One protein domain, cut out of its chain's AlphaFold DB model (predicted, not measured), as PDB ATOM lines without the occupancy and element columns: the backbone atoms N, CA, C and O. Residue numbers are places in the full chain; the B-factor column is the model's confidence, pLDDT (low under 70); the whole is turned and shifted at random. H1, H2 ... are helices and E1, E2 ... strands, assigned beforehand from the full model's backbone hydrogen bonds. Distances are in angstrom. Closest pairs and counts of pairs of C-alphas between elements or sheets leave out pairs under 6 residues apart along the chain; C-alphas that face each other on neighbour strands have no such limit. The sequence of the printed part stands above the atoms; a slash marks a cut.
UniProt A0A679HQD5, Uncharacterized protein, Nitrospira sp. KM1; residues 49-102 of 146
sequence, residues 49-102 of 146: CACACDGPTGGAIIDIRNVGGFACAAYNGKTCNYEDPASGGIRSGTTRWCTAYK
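Overview. This is residues 49 to 102 of the 146 residues of an uncharacterized protein of Nitrospira sp. KM1 (UniProt A0A679HQD5). One four-stranded sheet is curled into a narrow, nearly closed barrel, with the short helix H1 near one end. Two hairpins, E1 with E2 and E3 with E4, make this sheet, in the antiparallel order E2 E1 E4 E3. The 54 printed residues, mostly strand, run E1 E2 H1 E3 E4; the whole is compact, with a radius of gyration of the C-alphas of 11.2 A, and spans 34 by 18 by 15 A.

Along the chain. Find C-alpha 49 at (-28.990, -35.380, -17.709); there E1, residues 49 to 55, begins and runs 18.6 A. Next come E2, residues 58 to 65, 22.7 A; H1, residues 72 to 75; and E3, residues 79 to 84, 14.8 A. E4, residues 89 to 101, 27.2 A, bends by 83 degrees at residue 97 and ends at (-24.856, -32.011, -20.237).

Arrangement. Within hydrogen-bond range find N 51 and O 62 for E1 and E2, 2.9 A; N 96 and O 52 for E4 and E1, 2.7 A; N 82 and O 91 for E3 and E4, 2.9 A. The edge strands E2 and E3 have their closest C-alphas at Ala 60 and Tyr 82, 6.2 A. H1, too short for an O i to N i+4 pair, is on the sheet at a height of 6.6 A.

Size, cuts and confidence. The farthest C-alphas, Gly 69 and Ala 86, are 34.7 A apart. The printed part has no cut and no long link. Look for pLDDT under 70 at residues 56 to 60, 67 to 70, 84 to 88 and 101 to 102.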
ATOM      1  N   CYS A  49     -27.798 -36.020 -17.182       73.75
ATOM      2  CA  CYS A  49     -28.990 -35.380 -17.709       73.75
ATOM      3  C   CYS A  49     -29.420 -34.271 -16.755       73.75
ATOM      4  O   CYS A  49     -29.643 -34.545 -15.584       73.75
ATOM      5  N   ALA A  50     -29.586 -33.049 -17.245       78.25
ATOM      6  CA  ALA A  50     -30.169 -31.949 -16.487       78.25
ATOM      7  C   ALA A  50     -31.631 -31.818 -16.899       78.25
ATOM      8  O   ALA A  50     -31.935 -31.763 -18.092       78.25
ATOM      9  N   CYS A  51     -32.531 -31.768 -15.924       76.38
ATOM     10  CA  CYS A  51     -33.965 -31.619 -16.131       76.38
ATOM     11  C   CYS A  51     -34.497 -30.446 -15.311       76.38
ATOM     12  O   CYS A  51     -34.094 -30.252 -14.168       76.38
ATOM     13  N   ALA A  52     -35.467 -29.712 -15.848       82.38
ATOM     14  CA  ALA A  52     -36.290 -28.818 -15.046       82.38
ATOM     15  C   ALA A  52     -37.341 -29.645 -14.301       82.38
ATOM     16  O   ALA A  52     -38.088 -30.394 -14.912       82.38
ATOM     17  N   CYS A  53     -37.397 -29.552 -12.985       79.50
ATOM     18  CA  CYS A  53     -38.437 -30.129 -12.153       79.50
ATOM     19  C   CYS A  53     -39.493 -29.058 -11.893       79.50
ATOM     20  O   CYS A  53     -39.241 -28.158 -11.102       79.50
ATOM     21  N   ASP A  54     -40.651 -29.141 -12.546       80.81
ATOM     22  CA  ASP A  54     -41.752 -28.196 -12.357       80.81
ATOM     23  C   ASP A  54     -42.712 -28.714 -11.280       80.81
ATOM     24  O   ASP A  54     -43.262 -29.816 -11.391       80.81
ATOM     25  N   GLY A  55     -42.939 -27.916 -10.241       77.06
ATOM     26  CA  GLY A  55     -43.917 -28.173  -9.190       77.06
ATOM     27  C   GLY A  55     -44.977 -27.073  -9.081       77.06
ATOM     28  O   GLY A  55     -44.918 -26.057  -9.774       77.06
ATOM     29  N   PRO A  56     -45.983 -27.261  -8.209       67.69
ATOM     30  CA  PRO A  56     -47.132 -26.359  -8.104       67.69
ATOM     31  C   PRO A  56     -46.780 -24.955  -7.583       67.69
ATOM     32  O   PRO A  56     -47.536 -24.016  -7.809       67.69
ATOM     33  N   THR A  57     -45.656 -24.806  -6.878       66.31
ATOM     34  CA  THR A  57     -45.221 -23.553  -6.229       66.31
ATOM     35  C   THR A  57     -43.926 -22.977  -6.802       66.31
ATOM     36  O   THR A  57     -43.462 -21.937  -6.346       66.31
ATOM     37  N   GLY A  58     -43.351 -23.623  -7.814       67.00
ATOM     38  CA  GLY A  58     -42.069 -23.266  -8.413       67.00
ATOM     39  C   GLY A  58     -41.413 -24.494  -9.032       67.00
ATOM     40  O   GLY A  58     -41.943 -25.598  -8.926       67.00
ATOM     41  N   GLY A  59     -40.265 -24.320  -9.675       69.44
ATOM     42  CA  GLY A  59     -39.506 -25.441 -10.219       69.44
ATOM     43  C   GLY A  59     -38.019 -25.299  -9.952       69.44
ATOM     44  O   GLY A  59     -37.560 -24.193  -9.719       69.44
ATOM     45  N   ALA A  60     -37.269 -26.395  -9.974       69.88
ATOM     46  CA  ALA A  60     -35.822 -26.409  -9.760       69.88
ATOM     47  C   ALA A  60     -35.129 -27.221 -10.853       69.88
ATOM     48  O   ALA A  60     -35.721 -28.141 -11.403       69.88
ATOM     49  N   ILE A  61     -33.872 -26.923 -11.167       75.56
ATOM     50  CA  ILE A  61     -33.093 -27.782 -12.065       75.56
ATOM     51  C   ILE A  61     -32.495 -28.926 -11.246       75.56
ATOM     52  O   ILE A  61     -31.883 -28.678 -10.209       75.56
ATOM     53  N   ILE A  62     -32.684 -30.157 -11.714       71.81
ATOM     54  CA  ILE A  62     -32.126 -31.364 -11.107       71.81
ATOM     55  C   ILE A  62     -31.192 -32.075 -12.080       71.81
ATOM     56  O   ILE A  62     -31.468 -32.162 -13.279       71.81
ATOM     57  N   ASP A  63     -30.125 -32.634 -11.528       77.38
ATOM     58  CA  ASP A  63     -29.157 -33.439 -12.255       77.38
ATOM     59  C   ASP A  63     -29.444 -34.925 -12.008       77.38
ATOM     60  O   ASP A  63     -29.534 -35.398 -10.874       77.38
ATOM     61  N   ILE A  64     -29.633 -35.676 -13.089       74.56
ATOM     62  CA  ILE A  64     -29.924 -37.105 -13.092       74.56
ATOM     63  C   ILE A  64     -28.710 -37.830 -13.654       74.56
ATOM     64  O   ILE A  64     -28.366 -37.702 -14.834       74.56
ATOM     65  N   ARG A  65     -28.093 -38.663 -12.814       73.50
ATOM     66  CA  ARG A  65     -27.022 -39.558 -13.244       73.50
ATOM     67  C   ARG A  65     -27.608 -40.672 -14.110       73.50
ATOM     68  O   ARG A  65     -28.313 -41.559 -13.628       73.50
ATOM     69  N   ASN A  66     -27.302 -40.643 -15.400       70.12
ATOM     70  CA  ASN A  66     -27.787 -41.619 -16.364       70.12
ATOM     71  C   ASN A  66     -26.880 -42.856 -16.380       70.12
ATOM     72  O   ASN A  66     -26.071 -43.072 -17.281       70.12
ATOM     73  N   VAL A  67     -27.034 -43.688 -15.351       61.44
ATOM     74  CA  VAL A  67     -26.297 -44.956 -15.199       61.44
ATOM     75  C   VAL A  67     -26.732 -46.031 -16.203       61.44
ATOM     76  O   VAL A  67     -25.993 -46.980 -16.447       61.44
ATOM     77  N   GLY A  68     -27.919 -45.882 -16.800       63.19
ATOM     78  CA  GLY A  68     -28.495 -46.846 -17.740       63.19
ATOM     79  C   GLY A  68     -28.175 -46.578 -19.213       63.19
ATOM     80  O   GLY A  68     -28.481 -47.413 -20.058       63.19
ATOM     81  N   GLY A  69     -27.567 -45.433 -19.541       61.66
ATOM     82  CA  GLY A  69     -27.288 -45.044 -20.927       61.66
ATOM     83  C   GLY A  69     -28.544 -44.738 -21.755       61.66
ATOM     84  O   GLY A  69     -28.514 -44.863 -22.977       61.66
ATOM     85  N   PHE A  70     -29.649 -44.359 -21.109       66.56
ATOM     86  CA  PHE A  70     -30.897 -43.989 -21.782       66.56
ATOM     87  C   PHE A  70     -30.833 -42.557 -22.330       66.56
ATOM     88  O   PHE A  70     -30.075 -41.729 -21.840       66.56
ATOM     89  N   ALA A  71     -31.636 -42.208 -23.335       74.25
ATOM     90  CA  ALA A  71     -31.710 -40.811 -23.772       74.25
ATOM     91  C   ALA A  71     -32.283 -39.926 -22.648       74.25
ATOM     92  O   ALA A  71     -33.274 -40.307 -22.027       74.25
ATOM     93  N   CYS A  72     -31.737 -38.721 -22.427       70.44
ATOM     94  CA  CYS A  72     -32.229 -37.822 -21.370       70.44
ATOM     95  C   CYS A  72     -33.720 -37.476 -21.517       70.44
ATOM     96  O   CYS A  72     -34.416 -37.278 -20.524       70.44
ATOM     97  N   ALA A  73     -34.244 -37.506 -22.745       74.31
ATOM     98  CA  ALA A  73     -35.666 -37.331 -23.015       74.31
ATOM     99  C   ALA A  73     -36.564 -38.378 -22.326       74.31
ATOM    100  O   ALA A  73     -37.720 -38.075 -22.038       74.31
ATOM    101  N   ALA A  74     -36.045 -39.571 -22.018       74.75
ATOM    102  CA  ALA A  74     -36.772 -40.620 -21.296       74.75
ATOM    103  C   ALA A  74     -37.104 -40.229 -19.847       74.75
ATOM    104  O   ALA A  74     -38.009 -40.806 -19.239       74.75
ATOM    105  N   TYR A  75     -36.386 -39.244 -19.303       77.06
ATOM    106  CA  TYR A  75     -36.641 -38.705 -17.977       77.06
ATOM    107  C   TYR A  75     -37.679 -37.590 -17.976       77.06
ATOM    108  O   TYR A  75     -38.025 -37.163 -16.888       77.06
ATOM    109  N   ASN A  76     -38.213 -37.133 -19.116       79.75
ATOM    110  CA  ASN A  76     -39.325 -36.175 -19.123       79.75
ATOM    111  C   ASN A  76     -40.622 -36.827 -18.622       79.75
ATOM    112  O   ASN A  76     -40.909 -37.987 -18.924       79.75
ATOM    113  N   GLY A  77     -41.433 -36.068 -17.885       77.69
ATOM    114  CA  GLY A  77     -42.709 -36.540 -17.343       77.69
ATOM    115  C   GLY A  77     -42.563 -37.494 -16.153       77.69
ATOM    116  O   GLY A  77     -43.519 -38.181 -15.803       77.69
ATOM    117  N   LYS A  78     -41.371 -37.582 -15.555       81.38
ATOM    118  CA  LYS A  78     -41.105 -38.395 -14.366       81.38
ATOM    119  C   LYS A  78     -41.287 -37.555 -13.110       81.38
ATOM    120  O   LYS A  78     -41.086 -36.344 -13.123       81.38
ATOM    121  N   THR A  79     -41.647 -38.207 -12.011       81.56
ATOM    122  CA  THR A  79     -41.697 -37.542 -10.710       81.56
ATOM    123  C   THR A  79     -40.292 -37.124 -10.300       81.56
ATOM    124  O   THR A  79     -39.352 -37.915 -10.380       81.56
ATOM    125  N   CYS A  80     -40.161 -35.890  -9.840       76.50
ATOM    126  CA  CYS A  80     -38.941 -35.362  -9.251       76.50
ATOM    127  C   CYS A  80     -39.252 -34.758  -7.894       76.50
ATOM    128  O   CYS A  80     -40.368 -34.313  -7.651       76.50
ATOM    129  N   ASN A  81     -38.253 -34.735  -7.022       80.00
ATOM    130  CA  ASN A  81     -38.337 -34.054  -5.743       80.00
ATOM    131  C   ASN A  81     -37.386 -32.864  -5.786       80.00
ATOM    132  O   ASN A  81     -36.239 -33.011  -6.207       80.00
ATOM    133  N   TYR A  82     -37.870 -31.702  -5.372       72.62
ATOM    134  CA  TYR A  82     -37.083 -30.486  -5.275       72.62
ATOM    135  C   TYR A  82     -37.329 -29.820  -3.929       72.62
ATOM    136  O   TYR A  82     -38.384 -29.976  -3.315       72.62
ATOM    137  N   GLU A  83     -36.330 -29.092  -3.457       71.38
ATOM    138  CA  GLU A  83     -36.463 -28.284  -2.257       71.38
ATOM    139  C   GLU A  83     -37.210 -27.000  -2.620       71.38
ATOM    140  O   GLU A  83     -36.758 -26.225  -3.465       71.38
ATOM    141  N   ASP A  84     -38.391 -26.809  -2.033       67.62
ATOM    142  CA  ASP A  84     -39.194 -25.617  -2.265       67.62
ATOM    143  C   ASP A  84     -38.899 -24.581  -1.170       67.62
ATOM    144  O   ASP A  84     -39.374 -24.745  -0.036       67.62
ATOM    145  N   PRO A  85     -38.174 -23.491  -1.488       65.19
ATOM    146  CA  PRO A  85     -37.833 -22.464  -0.511       65.19
ATOM    147  C   PRO A  85     -39.067 -21.743   0.046       65.19
ATOM    148  O   PRO A  85     -38.987 -21.172   1.129       65.19
ATOM    149  N   ALA A  86     -40.212 -21.785  -0.647       66.25
ATOM    150  CA  ALA A  86     -41.452 -21.190  -0.158       66.25
ATOM    151  C   ALA A  86     -42.128 -22.031   0.937       66.25
ATOM    152  O   ALA A  86     -42.877 -21.491   1.749       66.25
ATOM    153  N   SER A  87     -41.881 -23.346   0.969       64.88
ATOM    154  CA  SER A  87     -42.471 -24.256   1.962       64.88
ATOM    155  C   SER A  87     -41.479 -24.767   3.009       64.88
ATOM    156  O   SER A  87     -41.901 -25.390   3.980       64.88
ATOM    157  N   GLY A  88     -40.181 -24.495   2.831       65.75
ATOM    158  CA  GLY A  88     -39.125 -24.925   3.751       65.75
ATOM    159  C   GLY A  88     -38.905 -26.440   3.766       65.75
ATOM    160  O   GLY A  88     -38.433 -26.976   4.764       65.75
ATOM    161  N   GLY A  89     -39.283 -27.145   2.694       74.69
ATOM    162  CA  GLY A  89     -39.227 -28.602   2.640       74.69
ATOM    163  C   GLY A  89     -39.171 -29.171   1.226       74.69
ATOM    164  O   GLY A  89     -39.263 -28.454   0.227       74.69
ATOM    165  N   ILE A  90     -39.019 -30.494   1.150       75.00
ATOM    166  CA  ILE A  90     -38.984 -31.229  -0.116       75.00
ATOM    167  C   ILE A  90     -40.410 -31.380  -0.647       75.00
ATOM    168  O   ILE A  90     -41.298 -31.881   0.044       75.00
ATOM    169  N   ARG A  91     -40.616 -30.984  -1.902       71.62
ATOM    170  CA  ARG A  91     -41.866 -31.170  -2.636       71.62
ATOM    171  C   ARG A  91     -41.648 -31.985  -3.895       71.62
ATOM    172  O   ARG A  91     -40.579 -31.961  -4.497       71.62
ATOM    173  N   SER A  92     -42.697 -32.690  -4.300       79.31
ATOM    174  CA  SER A  92     -42.703 -33.455  -5.541       79.31
ATOM    175  C   SER A  92     -43.266 -32.623  -6.691       79.31
ATOM    176  O   SER A  92     -44.271 -31.926  -6.546       79.31
ATOM    177  N   GLY A  93     -42.620 -32.724  -7.844       81.88
ATOM    178  CA  GLY A  93     -43.005 -32.125  -9.113       81.88
ATOM    179  C   GLY A  93     -42.840 -33.118 -10.261       81.88
ATOM    180  O   GLY A  93     -42.714 -34.329 -10.055       81.88
ATOM    181  N   THR A  94     -42.845 -32.605 -11.487       82.38
ATOM    182  CA  THR A  94     -42.652 -33.385 -12.714       82.38
ATOM    183  C   THR A  94     -41.501 -32.821 -13.533       82.38
ATOM    184  O   THR A  94     -41.417 -31.619 -13.761       82.38
ATOM    185  N   THR A  95     -40.628 -33.692 -14.024       81.25
ATOM    186  CA  THR A  95     -39.504 -33.312 -14.876       81.25
ATOM    187  C   THR A  95     -39.950 -32.890 -16.275       81.25
ATOM    188  O   THR A  95     -40.821 -33.505 -16.898       81.25
ATOM    189  N   ARG A  96     -39.298 -31.865 -16.811       78.81
ATOM    190  CA  ARG A  96     -39.447 -31.317 -18.155       78.81
ATOM    191  C   ARG A  96     -38.092 -30.848 -18.677       78.81
ATOM    192  O   ARG A  96     -37.151 -30.645 -17.914       78.81
ATOM    193  N   TRP A  97     -38.005 -30.663 -19.991       78.88
ATOM    194  CA  TRP A  97     -36.830 -30.099 -20.665       78.88
ATOM    195  C   TRP A  97     -35.513 -30.826 -20.349       78.88
ATOM    196  O   TRP A  97     -34.458 -30.205 -20.260       78.88
ATOM    197  N   CYS A  98     -35.573 -32.151 -20.191       77.31
ATOM    198  CA  CYS A  98     -34.399 -32.965 -19.906       77.31
ATOM    199  C   CYS A  98     -33.409 -32.994 -21.081       77.31
ATOM    200  O   CYS A  98     -33.751 -33.464 -22.170       77.31
ATOM    201  N   THR A  99     -32.166 -32.573 -20.844       75.19
ATOM    202  CA  THR A  99     -31.075 -32.562 -21.831       75.19
ATOM    203  C   THR A  99     -29.802 -33.181 -21.268       75.19
ATOM    204  O   THR A  99     -29.560 -33.132 -20.066       75.19
ATOM    205  N   ALA A 100     -28.969 -33.753 -22.138       73.06
ATOM    206  CA  ALA A 100     -27.630 -34.181 -21.748       73.06
ATOM    207  C   ALA A 100     -26.741 -32.955 -21.502       73.06
ATOM    208  O   ALA A 100     -26.813 -31.979 -22.254       73.06
ATOM    209  N   TYR A 101     -25.891 -33.012 -20.479       66.50
ATOM    210  CA  TYR A 101     -24.856 -32.011 -20.237       66.50
ATOM    211  C   TYR A 101     -23.551 -32.678 -19.782       66.50
ATOM    212  O   TYR A 101     -23.517 -33.855 -19.428       66.50
ATOM    213  N   LYS A 102     -22.454 -31.919 -19.860       56.50
ATOM    214  CA  LYS A 102     -21.122 -32.357 -19.446       56.50
ATOM    215  C   LYS A 102     -20.755 -31.653 -18.130       56.50
ATOM    216  O   LYS A 102     -20.782 -30.421 -18.108       56.50
TER     217      LYS A 102